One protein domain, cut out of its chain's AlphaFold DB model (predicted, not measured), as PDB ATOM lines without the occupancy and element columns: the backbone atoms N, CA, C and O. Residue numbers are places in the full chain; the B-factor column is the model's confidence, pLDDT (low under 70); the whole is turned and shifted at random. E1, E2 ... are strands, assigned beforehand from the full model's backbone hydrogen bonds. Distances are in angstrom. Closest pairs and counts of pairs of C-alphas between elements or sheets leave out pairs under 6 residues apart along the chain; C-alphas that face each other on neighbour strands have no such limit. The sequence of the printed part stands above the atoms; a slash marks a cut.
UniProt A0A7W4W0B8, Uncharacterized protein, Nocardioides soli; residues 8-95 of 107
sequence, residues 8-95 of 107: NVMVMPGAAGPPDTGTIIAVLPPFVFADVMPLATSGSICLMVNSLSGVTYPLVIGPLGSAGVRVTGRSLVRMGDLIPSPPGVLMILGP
ATOM      1  N   ASN A   8       4.398  14.014  -4.625       96.56
ATOM      2  CA  ASN A   8       5.618  13.312  -4.983       96.56
ATOM      3  C   ASN A   8       6.171  12.558  -3.776       96.56
ATOM      4  O   ASN A   8       6.213  13.065  -2.649       96.56
ATOM      5  N   VAL A   9       6.628  11.344  -4.040       96.12
ATOM      6  CA  VAL A   9       7.249  10.460  -3.064       96.12
ATOM      7  C   VAL A   9       8.519   9.859  -3.651       96.12
ATOM      8  O   VAL A   9       8.664   9.723  -4.866       96.12
ATOM      9  N   MET A  10       9.444   9.494  -2.777       95.75
ATOM     10  CA  MET A  10      10.703   8.855  -3.138       95.75
ATOM     11  C   MET A  10      10.948   7.702  -2.180       95.75
ATOM     12  O   MET A  10      10.705   7.852  -0.992       95.75
ATOM     13  N   VAL A  11      11.420   6.556  -2.657       94.44
ATOM     14  CA  VAL A  11      11.762   5.425  -1.786       94.44
ATOM     15  C   VAL A  11      13.243   5.096  -1.901       94.44
ATOM     16  O   VAL A  11      13.781   5.008  -3.007       94.44
ATOM     17  N   MET A  12      13.906   4.947  -0.752       92.06
ATOM     18  CA  MET A  12      15.337   4.666  -0.665       92.06
ATOM     19  C   MET A  12      15.634   3.579   0.388       92.06
ATOM     20  O   MET A  12      15.284   3.762   1.556       92.06
ATOM     21  N   PRO A  13      16.296   2.463   0.021       89.88
ATOM     22  CA  PRO A  13      16.590   2.022  -1.348       89.88
ATOM     23  C   PRO A  13      15.318   1.830  -2.186       89.88
ATOM     24  O   PRO A  13      14.253   1.543  -1.636       89.88
ATOM     25  N   GLY A  14      15.426   1.994  -3.505       85.88
ATOM     26  CA  GLY A  14      14.353   1.610  -4.423       85.88
ATOM     27  C   GLY A  14      14.310   0.106  -4.658       85.88
ATOM     28  O   GLY A  14      15.154  -0.645  -4.166       85.88
ATOM     29  N   ALA A  15      13.336  -0.353  -5.441       83.75
ATOM     30  CA  ALA A  15      13.101  -1.777  -5.686       83.75
ATOM     31  C   ALA A  15      14.287  -2.471  -6.373       83.75
ATOM     32  O   ALA A  15      14.483  -3.670  -6.196       83.75
ATOM     33  N   ALA A  16      15.096  -1.714  -7.119       85.19
ATOM     34  CA  ALA A  16      16.303  -2.200  -7.789       85.19
ATOM     35  C   ALA A  16      17.611  -1.697  -7.145       85.19
ATOM     36  O   ALA A  16      18.682  -1.894  -7.714       85.19
ATOM     37  N   GLY A  17      17.542  -1.028  -5.987       86.62
ATOM     38  CA  GLY A  17      18.687  -0.416  -5.307       86.62
ATOM     39  C   GLY A  17      18.680   1.117  -5.364       86.62
ATOM     40  O   GLY A  17      18.505   1.739  -4.311       86.62
ATOM     41  N   PRO A  18      18.847   1.750  -6.544       90.31
ATOM     42  CA  PRO A  18      18.786   3.205  -6.664       90.31
ATOM     43  C   PRO A  18      17.411   3.752  -6.245       90.31
ATOM     44  O   PRO A  18      16.437   3.001  -6.270       90.31
ATOM     45  N   PRO A  19      17.305   5.028  -5.837       92.75
ATOM     46  CA  PRO A  19      16.041   5.572  -5.359       92.75
ATOM     47  C   PRO A  19      14.963   5.632  -6.441       92.75
ATOM     48  O   PRO A  19      15.195   6.162  -7.527       92.75
ATOM     49  N   ASP A  20      13.765   5.159  -6.109       95.12
ATOM     50  CA  ASP A  20      12.613   5.193  -7.010       95.12
ATOM     51  C   ASP A  20      11.717   6.385  -6.665       95.12
ATOM     52  O   ASP A  20      11.612   6.783  -5.502       95.12
ATOM     53  N   THR A  21      11.073   6.973  -7.671       95.81
ATOM     54  CA  THR A  21      10.209   8.153  -7.498       95.81
ATOM     55  C   THR A  21       8.789   7.826  -7.901       95.81
ATOM     56  O   THR A  21       8.559   6.938  -8.714       95.81
ATOM     57  N   GLY A  22       7.815   8.507  -7.320       95.88
ATOM     58  CA  GLY A  22       6.421   8.227  -7.604       95.88
ATOM     59  C   GLY A  22       5.493   9.314  -7.121       95.88
ATOM     60  O   GLY A  22       5.922  10.357  -6.630       95.88
ATOM     61  N   THR A  23       4.202   9.038  -7.244       97.06
ATOM     62  CA  THR A  23       3.146   9.932  -6.770       97.06
ATOM     63  C   THR A  23       2.073   9.163  -6.020       97.06
ATOM     64  O   THR A  23       1.809   7.999  -6.323       97.06
ATOM     65  N   ILE A  24       1.433   9.798  -5.040       96.19
ATOM     66  CA  ILE A  24       0.239   9.237  -4.396       96.19
ATOM     67  C   ILE A  24      -0.910   9.276  -5.405       96.19
ATOM     68  O   ILE A  24      -1.310  10.355  -5.837       96.19
ATOM     69  N   ILE A  25      -1.455   8.117  -5.765       96.38
ATOM     70  CA  ILE A  25      -2.542   8.007  -6.751       96.38
ATOM     71  C   ILE A  25      -3.893   7.699  -6.112       96.38
ATOM     72  O   ILE A  25      -4.930   8.003  -6.696       96.38
ATOM     73  N   ALA A  26      -3.898   7.106  -4.916       94.69
ATOM     74  CA  ALA A  26      -5.130   6.771  -4.224       94.69
ATOM     75  C   ALA A  26      -4.985   6.926  -2.714       94.69
ATOM     76  O   ALA A  26      -4.022   6.461  -2.104       94.69
ATOM     77  N   VAL A  27      -6.004   7.529  -2.114       94.06
ATOM     78  CA  VAL A  27      -6.251   7.510  -0.673       94.06
ATOM     79  C   VAL A  27      -7.399   6.535  -0.445       94.06
ATOM     80  O   VAL A  27      -8.353   6.523  -1.221       94.06
ATOM     81  N   LEU A  28      -7.304   5.683   0.573       91.75
ATOM     82  CA  LEU A  28      -8.349   4.702   0.873       91.75
ATOM     83  C   LEU A  28      -9.294   5.240   1.959       91.75
ATOM     84  O   LEU A  28      -8.810   5.870   2.901       91.75
ATOM     85  N   PRO A  29     -10.609   4.948   1.893       86.94
ATOM     86  CA  PRO A  29     -11.555   5.352   2.928       86.94
ATOM     87  C   PRO A  29     -11.107   4.899   4.327       86.94
ATOM     88  O   PRO A  29     -10.556   3.797   4.452       86.94
ATOM     89  N   PRO A  30     -11.390   5.682   5.383       86.44
ATOM     90  CA  PRO A  30     -12.229   6.884   5.385       86.44
ATOM     91  C   PRO A  30     -11.486   8.165   4.982       86.44
ATOM     92  O   PRO A  30     -10.295   8.316   5.231       86.44
ATOM     93  N   PHE A  31     -12.219   9.097   4.369       88.00
ATOM     94  CA  PHE A  31     -11.664  10.334   3.824       88.00
ATOM     95  C   PHE A  31     -11.824  11.507   4.787       88.00
ATOM     96  O   PHE A  31     -12.902  11.732   5.335       88.00
ATOM     97  N   VAL A  32     -10.769  12.306   4.904       90.06
ATOM     98  CA  VAL A  32     -10.835  13.686   5.392       90.06
ATOM     99  C   VAL A  32     -10.372  14.562   4.247       90.06
ATOM    100  O   VAL A  32      -9.343  14.270   3.650       90.06
ATOM    101  N   PHE A  33     -11.131  15.600   3.915       89.31
ATOM    102  CA  PHE A  33     -10.802  16.480   2.799       89.31
ATOM    103  C   PHE A  33     -10.160  17.771   3.300       89.31
ATOM    104  O   PHE A  33     -10.617  18.349   4.285       89.31
ATOM    105  N   ALA A  34      -9.137  18.236   2.592       87.19
ATOM    106  CA  ALA A  34      -8.596  19.582   2.710       87.19
ATOM    107  C   ALA A  34      -8.441  20.161   1.304       87.19
ATOM    108  O   ALA A  34      -7.978  19.459   0.407       87.19
ATOM    109  N   ASP A  35      -8.904  21.394   1.098       85.12
ATOM    110  CA  ASP A  35      -8.938  22.038  -0.222       85.12
ATOM    111  C   ASP A  35      -9.542  21.132  -1.315       85.12
ATOM    112  O   ASP A  35      -9.045  21.024  -2.431       85.12
ATOM    113  N   VAL A  36     -10.646  20.450  -0.966       87.31
ATOM    114  CA  VAL A  36     -11.396  19.514  -1.833       87.31
ATOM    115  C   VAL A  36     -10.629  18.216  -2.163       87.31
ATOM    116  O   VAL A  36     -11.170  17.327  -2.817       87.31
ATOM    117  N   MET A  37      -9.416  18.024  -1.640       90.94
ATOM    118  CA  MET A  37      -8.616  16.817  -1.858       90.94
ATOM    119  C   MET A  37      -8.583  15.898  -0.624       90.94
ATOM    120  O   MET A  37      -8.486  16.386   0.503       90.94
ATOM    121  N   PRO A  38      -8.654  14.563  -0.788       93.00
ATOM    122  CA  PRO A  38      -8.610  13.632   0.338       93.00
ATOM    123  C   PRO A  38      -7.194  13.547   0.924       93.00
ATOM    124  O   PRO A  38      -6.238  13.241   0.214       93.00
ATOM    125  N   LEU A  39      -7.033  13.790   2.219       92.56
ATOM    126  CA  LEU A  39      -5.745  13.736   2.903       92.56
ATOM    127  C   LEU A  39      -5.168  12.320   2.905       92.56
ATOM    128  O   LEU A  39      -5.860  11.358   3.235       92.56
ATOM    129  N   ALA A  40      -3.886  12.199   2.574       94.00
ATOM    130  CA  ALA A  40      -3.191  10.925   2.576       94.00
ATOM    131  C   ALA A  40      -3.001  10.408   4.006       94.00
ATOM    132  O   ALA A  40      -2.536  11.116   4.903       94.00
ATOM    133  N   THR A  41      -3.327   9.136   4.195       94.25
ATOM    134  CA  THR A  41      -3.111   8.400   5.444       94.25
ATOM    135  C   THR A  41      -2.203   7.199   5.200       94.25
ATOM    136  O   THR A  41      -1.996   6.795   4.049       94.25
ATOM    137  N   SER A  42      -1.716   6.564   6.265       92.31
ATOM    138  CA  SER A  42      -1.156   5.212   6.160       92.31
ATOM    139  C   SER A  42      -2.118   4.284   5.413       92.31
ATOM    140  O   SER A  42      -3.344   4.385   5.541       92.31
ATOM    141  N   GLY A  43      -1.563   3.419   4.564       91.88
ATOM    142  CA  GLY A  43      -2.332   2.585   3.640       91.88
ATOM    143  C   GLY A  43      -2.731   3.254   2.317       91.88
ATOM    144  O   GLY A  43      -3.341   2.587   1.486       91.88
ATOM    145  N   SER A  44      -2.400   4.532   2.085       94.50
ATOM    146  CA  SER A  44      -2.556   5.144   0.751       94.50
ATOM    147  C   SER A  44      -1.645   4.455  -0.272       94.50
ATOM    148  O   SER A  44      -0.646   3.835   0.092       94.50
ATOM    149  N   ILE A  45      -1.991   4.553  -1.555       95.75
ATOM    150  CA  ILE A  45      -1.282   3.875  -2.643       95.75
ATOM    151  C   ILE A  45      -0.506   4.902  -3.462       95.75
ATOM    152  O   ILE A  45      -1.073   5.857  -4.000       95.75
ATOM    153  N   CYS A  46       0.791   4.655  -3.586       95.19
ATOM    154  CA  CYS A  46       1.709   5.366  -4.455       95.19
ATOM    155  C   CYS A  46       1.922   4.569  -5.743       95.19
ATOM    156  O   CYS A  46       2.094   3.352  -5.699       95.19
ATOM    157  N   LEU A  47       1.958   5.251  -6.883       96.88
ATOM    158  CA  LEU A  47       2.487   4.698  -8.119       96.88
ATOM    159  C   LEU A  47       3.951   5.107  -8.222       96.88
ATOM    160  O   LEU A  47       4.256   6.279  -8.445       96.88
ATOM    161  N   MET A  48       4.838   4.141  -8.020       96.19
ATOM    162  CA  MET A  48       6.280   4.319  -8.111       96.19
ATOM    163  C   MET A  48       6.758   3.978  -9.515       96.19
ATOM    164  O   MET A  48       6.178   3.131 -10.186       96.19
ATOM    165  N   VAL A  49       7.835   4.619  -9.937       95.94
ATOM    166  CA  VAL A  49       8.567   4.366 -11.170       95.94
ATOM    167  C   VAL A  49       9.960   3.929 -10.766       95.94
ATOM    168  O   VAL A  49      10.694   4.676 -10.112       95.94
ATOM    169  N   ASN A  50      10.319   2.708 -11.145       93.31
ATOM    170  CA  ASN A  50      11.650   2.208 -10.884       93.31
ATOM    171  C   ASN A  50      12.675   3.000 -11.704       93.31
ATOM    172  O   ASN A  50      12.589   3.061 -12.926       93.31
ATOM    173  N   SER A  51      13.654   3.590 -11.034       91.44
ATOM    174  CA  SER A  51      14.671   4.453 -11.640       91.44
ATOM    175  C   SER A  51      15.584   3.720 -12.628       91.44
ATOM    176  O   SER A  51      16.086   4.338 -13.564       91.44
ATOM    177  N   LEU A  52      15.781   2.408 -12.449       91.50
ATOM    178  CA  LEU A  52      16.643   1.597 -13.312       91.50
ATOM    179  C   LEU A  52      15.906   1.058 -14.546       91.50
ATOM    180  O   LEU A  52      16.437   1.102 -15.651       91.50
ATOM    181  N   SER A  53      14.697   0.527 -14.363       90.44
ATOM    182  CA  SER A  53      13.928  -0.133 -15.432       90.44
ATOM    183  C   SER A  53      12.843   0.742 -16.064       90.44
ATOM    184  O   SER A  53      12.317   0.390 -17.115       90.44
ATOM    185  N   GLY A  54      12.456   1.847 -15.423       91.56
ATOM    186  CA  GLY A  54      11.308   2.671 -15.813       91.56
ATOM    187  C   GLY A  54       9.945   2.016 -15.561       91.56
ATOM    188  O   GLY A  54       8.913   2.628 -15.830       91.56
ATOM    189  N   VAL A  55       9.909   0.781 -15.048       94.94
ATOM    190  CA  VAL A  55       8.665   0.047 -14.800       94.94
ATOM    191  C   VAL A  55       7.920   0.666 -13.626       94.94
ATOM    192  O   VAL A  55       8.496   0.928 -12.566       94.94
ATOM    193  N   THR A  56       6.617   0.869 -13.807       95.06
ATOM    194  CA  THR A  56       5.751   1.367 -12.745       95.06
ATOM    195  C   THR A  56       5.292   0.240 -11.829       95.06
ATOM    196  O   THR A  56       4.867  -0.808 -12.318       95.06
ATOM    197  N   TYR A  57       5.292   0.463 -10.520       94.19
ATOM    198  CA  TYR A  57       4.780  -0.491  -9.543       94.19
ATOM    199  C   TYR A  57       4.015   0.219  -8.418       94.19
ATOM    200  O   TYR A  57       4.372   1.335  -8.030       94.19
ATOM    201  N   PRO A  58       2.943  -0.390  -7.885       95.06
ATOM    202  CA  PRO A  58       2.236   0.167  -6.746       95.06
ATOM    203  C   PRO A  58       3.038  -0.055  -5.457       95.06
ATOM    204  O   PRO A  58       3.591  -1.131  -5.233       95.06
ATOM    205  N   LEU A  59       3.051   0.943  -4.579       94.25
ATOM    206  CA  LEU A  59       3.623   0.863  -3.238       94.25
ATOM    207  C   LEU A  59       2.616   1.408  -2.228       94.25
ATOM    208  O   LEU A  59       2.103   2.513  -2.382       94.25
ATOM    209  N   VAL A  60       2.323   0.624  -1.195       94.88
ATOM    210  CA  VAL A  60       1.412   1.032  -0.122       94.88
ATOM    211  C   VAL A  60       2.212   1.750   0.958       94.88
ATOM    212  O   VAL A  60       3.236   1.238   1.409       94.88
ATOM    213  N   ILE A  61       1.742   2.923   1.386       93.38
ATOM    214  CA  ILE A  61       2.362   3.672   2.482       93.38
ATOM    215  C   ILE A  61       2.249   2.853   3.770       93.38
ATOM    216  O   ILE A  61       1.148   2.447   4.157       93.38
ATOM    217  N   GLY A  62       3.386   2.635   4.433       90.62
ATOM    218  CA  GLY A  62       3.468   1.930   5.708       90.62
ATOM    219  C   GLY A  62       2.631   2.557   6.836       90.62
ATOM    220  O   GLY A  62       2.025   3.617   6.678       90.62
ATOM    221  N   PRO A  63       2.572   1.902   8.006       85.38
ATOM    222  CA  PRO A  63       1.699   2.313   9.108       85.38
ATOM    223  C   PRO A  63       2.191   3.557   9.867       85.38
ATOM    224  O   PRO A  63       1.434   4.121  10.659       85.38
ATOM    225  N   LEU A  64       3.440   3.982   9.658       83.06
ATOM    226  CA  LEU A  64       4.012   5.157  10.327       83.06
ATOM    227  C   LEU A  64       3.558   6.461   9.653       83.06
ATOM    228  O   LEU A  64       3.153   6.465   8.494       83.06
ATOM    229  N   GLY A  65       3.582   7.558  10.405       85.06
ATOM    230  CA  GLY A  65       3.069   8.877  10.024       85.06
ATOM    231  C   GLY A  65       2.814   9.673  11.300       85.06
ATOM    232  O   GLY A  65       3.433   9.398  12.309       85.06
ATOM    233  N   SER A  66       1.874  10.609  11.343       85.69
ATOM    234  CA  SER A  66       1.591  11.316  12.601       85.69
ATOM    235  C   SER A  66       1.128  10.398  13.746       85.69
ATOM    236  O   SER A  66       0.144   9.660  13.612       85.69
ATOM    237  N   ALA A  67       1.779  10.504  14.911       84.62
ATOM    238  CA  ALA A  67       1.353   9.824  16.132       84.62
ATOM    239  C   ALA A  67       0.057  10.413  16.715       84.62
ATOM    240  O   ALA A  67      -0.764   9.659  17.246       84.62
ATOM    241  N   GLY A  68      -0.134  11.733  16.602       84.00
ATOM    242  CA  GLY A  68      -1.258  12.453  17.207       84.00
ATOM    243  C   GLY A  68      -2.451  12.653  16.277       84.00
ATOM    244  O   GLY A  68      -3.594  12.528  16.718       84.00
ATOM    245  N   VAL A  69      -2.220  12.924  14.990       88.19
ATOM    246  CA  VAL A  69      -3.303  13.159  14.028       88.19
ATOM    247  C   VAL A  69      -3.579  11.885  13.246       88.19
ATOM    248  O   VAL A  69      -2.788  11.446  12.410       88.19
ATOM    249  N   ARG A  70      -4.736  11.283  13.526       89.88
ATOM    250  CA  ARG A  70      -5.173  10.038  12.898       89.88
ATOM    251  C   ARG A  70      -6.569  10.173  12.322       89.88
ATOM    252  O   ARG A  70      -7.448  10.774  12.931       89.88
ATOM    253  N   VAL A  71      -6.785   9.530  11.186       87.81
ATOM    254  CA  VAL A  71      -8.092   9.384  10.550       87.81
ATOM    255  C   VAL A  71      -8.538   7.941  10.753       87.81
ATOM    256  O   VAL A  71      -7.981   7.020  10.160       87.81
ATOM    257  N   THR A  72      -9.488   7.723  11.666       84.88
ATOM    258  CA  THR A  72      -9.999   6.381  12.023       84.88
ATOM    259  C   THR A  72      -8.870   5.385  12.329       84.88
ATOM    260  O   THR A  72      -8.822   4.265  11.829       84.88
ATOM    261  N   GLY A  73      -7.899   5.822  13.133       84.44
ATOM    262  CA  GLY A  73      -6.761   4.999  13.552       84.44
ATOM    263  C   GLY A  73      -5.592   4.932  12.564       84.44
ATOM    264  O   GLY A  73      -4.528   4.463  12.961       84.44
ATOM    265  N   ARG A  74      -5.734   5.451  11.337       89.44
ATOM    266  CA  ARG A  74      -4.633   5.588  10.372       89.44
ATOM    267  C   ARG A  74      -3.903   6.908  10.572       89.44
ATOM    268  O   ARG A  74      -4.533   7.961  10.598       89.44
ATOM    269  N   SER A  75      -2.587   6.849  10.719       91.69
ATOM    270  CA  SER A  75      -1.708   8.019  10.805       91.69
ATOM    271  C   SER A  75      -1.843   8.920   9.574       91.69
ATOM    272  O   SER A  75      -1.890   8.444   8.437       91.69
ATOM    273  N   LEU A  76      -1.928  10.229   9.806       92.94
ATOM    274  CA  LEU A  76      -1.881  11.241   8.754       92.94
ATOM    275  C   LEU A  76      -0.467  11.313   8.167       92.94
ATOM    276  O   LEU A  76       0.506  11.340   8.920       92.94
ATOM    277  N   VAL A  77      -0.359  11.383   6.841       93.94
ATOM    278  CA  VAL A  77       0.924  11.494   6.134       93.94
ATOM    279  C   VAL A  77       1.246  12.960   5.878       93.94
ATOM    280  O   VAL A  77       0.394  13.745   5.444       93.94
ATOM    281  N   ARG A  78       2.494  13.338   6.136       93.44
ATOM    282  CA  ARG A  78       2.973  14.715   6.050       93.44
ATOM    283  C   ARG A  78       4.208  14.809   5.176       93.44
ATOM    284  O   ARG A  78       4.998  13.879   5.069       93.44
ATOM    285  N   MET A  79       4.396  15.985   4.591       92.88
ATOM    286  CA  MET A  79       5.652  16.344   3.944       92.88
ATOM    287  C   MET A  79       6.811  16.167   4.932       92.88
ATOM    288  O   MET A  79       6.732  16.656   6.060       92.88
ATOM    289  N   GLY A  80       7.870  15.497   4.483       90.81
ATOM    290  CA  GLY A  80       9.056  15.192   5.276       90.81
ATOM    291  C   GLY A  80       8.966  13.903   6.092       90.81
ATOM    292  O   GLY A  80       9.977  13.516   6.674       90.81
ATOM    293  N   ASP A  81       7.816  13.218   6.129       91.94
ATOM    294  CA  ASP A  81       7.727  11.927   6.811       91.94
ATOM    295  C   ASP A  81       8.643  10.895   6.123       91.94
ATOM    296  O   ASP A  81       8.725  10.818   4.892       91.94
ATOM    297  N   LEU A  82       9.315  10.093   6.954       92.75
ATOM    298  CA  LEU A  82      10.140   8.952   6.568       92.75
ATOM    299  C   LEU A  82       9.442   7.677   7.044       92.75
ATOM    300  O   LEU A  82       9.449   7.359   8.233       92.75
ATOM    301  N   ILE A  83       8.815   6.958   6.119       92.88
ATOM    302  CA  ILE A  83       7.913   5.845   6.423       92.88
ATOM    303  C   ILE A  83       8.526   4.546   5.891       92.88
ATOM    304  O   ILE A  83       8.597   4.364   4.672       92.88
ATOM    305  N   PRO A  84       8.928   3.598   6.755       90.94
ATOM    306  CA  PRO A  84       9.356   2.269   6.337       90.94
ATOM    307  C   PRO A  84       8.255   1.600   5.512       90.94
ATOM    308  O   PRO A  84       7.168   1.311   6.013       90.94
ATOM    309  N   SER A  85       8.533   1.403   4.229       87.81
ATOM    310  CA  SER A  85       7.613   0.828   3.252       87.81
ATOM    311  C   SER A  85       8.464  -0.013   2.301       87.81
ATOM    312  O   SER A  85       9.258   0.569   1.555       87.81
ATOM    313  N   PRO A  86       8.366  -1.359   2.329       85.56
ATOM    314  CA  PRO A  86       9.158  -2.217   1.449       85.56
ATOM    315  C   PRO A  86       9.083  -1.700   0.004       85.56
ATOM    316  O   PRO A  86       7.973  -1.435  -0.465       85.56
ATOM    317  N   PRO A  87      10.212  -1.482  -0.693       85.62
ATOM    318  CA  PRO A  87      11.558  -2.039  -0.479       85.62
ATOM    319  C   PRO A  87      12.499  -1.251   0.459       85.62
ATOM    320  O   PRO A  87      13.602  -1.726   0.724       85.62
ATOM    321  N   GLY A  88      12.104  -0.082   0.970       90.50
ATOM    322  CA  GLY A  88      13.001   0.801   1.723       90.50
ATOM    323  C   GLY A  88      12.275   1.778   2.646       90.50
ATOM    324  O   GLY A  88      11.290   1.434   3.302       90.50
ATOM    325  N   VAL A  89      12.775   3.010   2.725       93.44
ATOM    326  CA  VAL A  89      12.125   4.114   3.438       93.44
ATOM    327  C   VAL A  89      11.494   5.050   2.418       93.44
ATOM    328  O   VAL A  89      12.183   5.595   1.557       93.44
ATOM    329  N   LEU A  90      10.179   5.223   2.516       94.38
ATOM    330  CA  LEU A  90       9.413   6.169   1.719       94.38
ATOM    331  C   LEU A  90       9.539   7.565   2.331       94.38
ATOM    332  O   LEU A  90       9.093   7.801   3.450       94.38
ATOM    333  N   MET A  91      10.124   8.487   1.582       95.19
ATOM    334  CA  MET A  91      10.176   9.908   1.876       95.19
ATOM    335  C   MET A  91       9.047  10.640   1.150       95.19
ATOM    336  O   MET A  91       8.870  10.509  -0.065       95.19
ATOM    337  N   ILE A  92       8.308  11.454   1.897       95.06
ATOM    338  CA  ILE A  92       7.232  12.293   1.365       95.06
ATOM    339  C   ILE A  92       7.786  13.671   1.000       95.06
ATOM    340  O   ILE A  92       8.238  14.409   1.876       95.06
ATOM    341  N   LEU A  93       7.729  14.044  -0.279       94.00
ATOM    342  CA  LEU A  93       8.367  15.270  -0.777       94.00
ATOM    343  C   LEU A  93       7.406  16.464  -0.871       94.00
ATOM    344  O   LEU A  93       7.817  17.596  -0.634       94.00
ATOM    345  N   GLY A  94       6.130  16.231  -1.179       91.12
ATOM    346  CA  GLY A  94       5.117  17.280  -1.365       91.12
ATOM    347  C   GLY A  94       4.634  17.397  -2.817       91.12
ATOM    348  O   GLY A  94       4.993  16.564  -3.648       91.12
ATOM    349  N   PRO A  95       3.816  18.406  -3.159       90.31
ATOM    350  CA  PRO A  95       3.434  19.573  -2.356       90.31
ATOM    351  C   PRO A  95       2.473  19.247  -1.194       90.31
ATOM    352  O   PRO A  95       1.853  18.182  -1.180       90.31
TER     353      PRO A  95
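This is residues 8 to 95 of the 107 residues of an uncharacterized protein of Nocardioides soli (UniProt A0A7W4W0B8). With little regular structure otherwise, one six-stranded sheet, curled like part of a barrel, folds back on itself: E4 and E3 face E1, E6 and E5, with E2 as the hinge. Unnamed stretches 27 to 44 and 61 to 81 make much of one end. The antiparallel order is E4 E3 E2 E1 E6 E5, with E1 to E4 a meander, each strand beside the one before. The class is all strand, 33 of 88 printed residues; it is compact, radius of gyration of the C-alphas 12.5 A, spanning 36 by 24 by 19 A.

E2 is residues 20 to 26, 18.0 A; E1, 8 to 12, begins at C-alpha 8 (5.618, 13.312, -4.983). E3 is 45 to 49, E4 56 to 60, E5 82 to 85. E6, 88 to 94, 18.5 A, ends at C-alpha 94 (5.117, 17.280, -1.365).

Within hydrogen-bond range are N 22 and O 9 of hairpin E1 and E2, 2.9 A, and N 91 and O 10 of neighbours E6 and E1, 2.7 A. The closest C-alphas of edge strands E4 and E5, Val 60 and Ser 85, are 7.1 A apart.

The farthest C-alphas, Ser 53 and Gly 68, are 38.1 A apart. Links E2 to E3 and E4 to E5 are long. The printed part has no cut; no printed residue is under 70 in pLDDT.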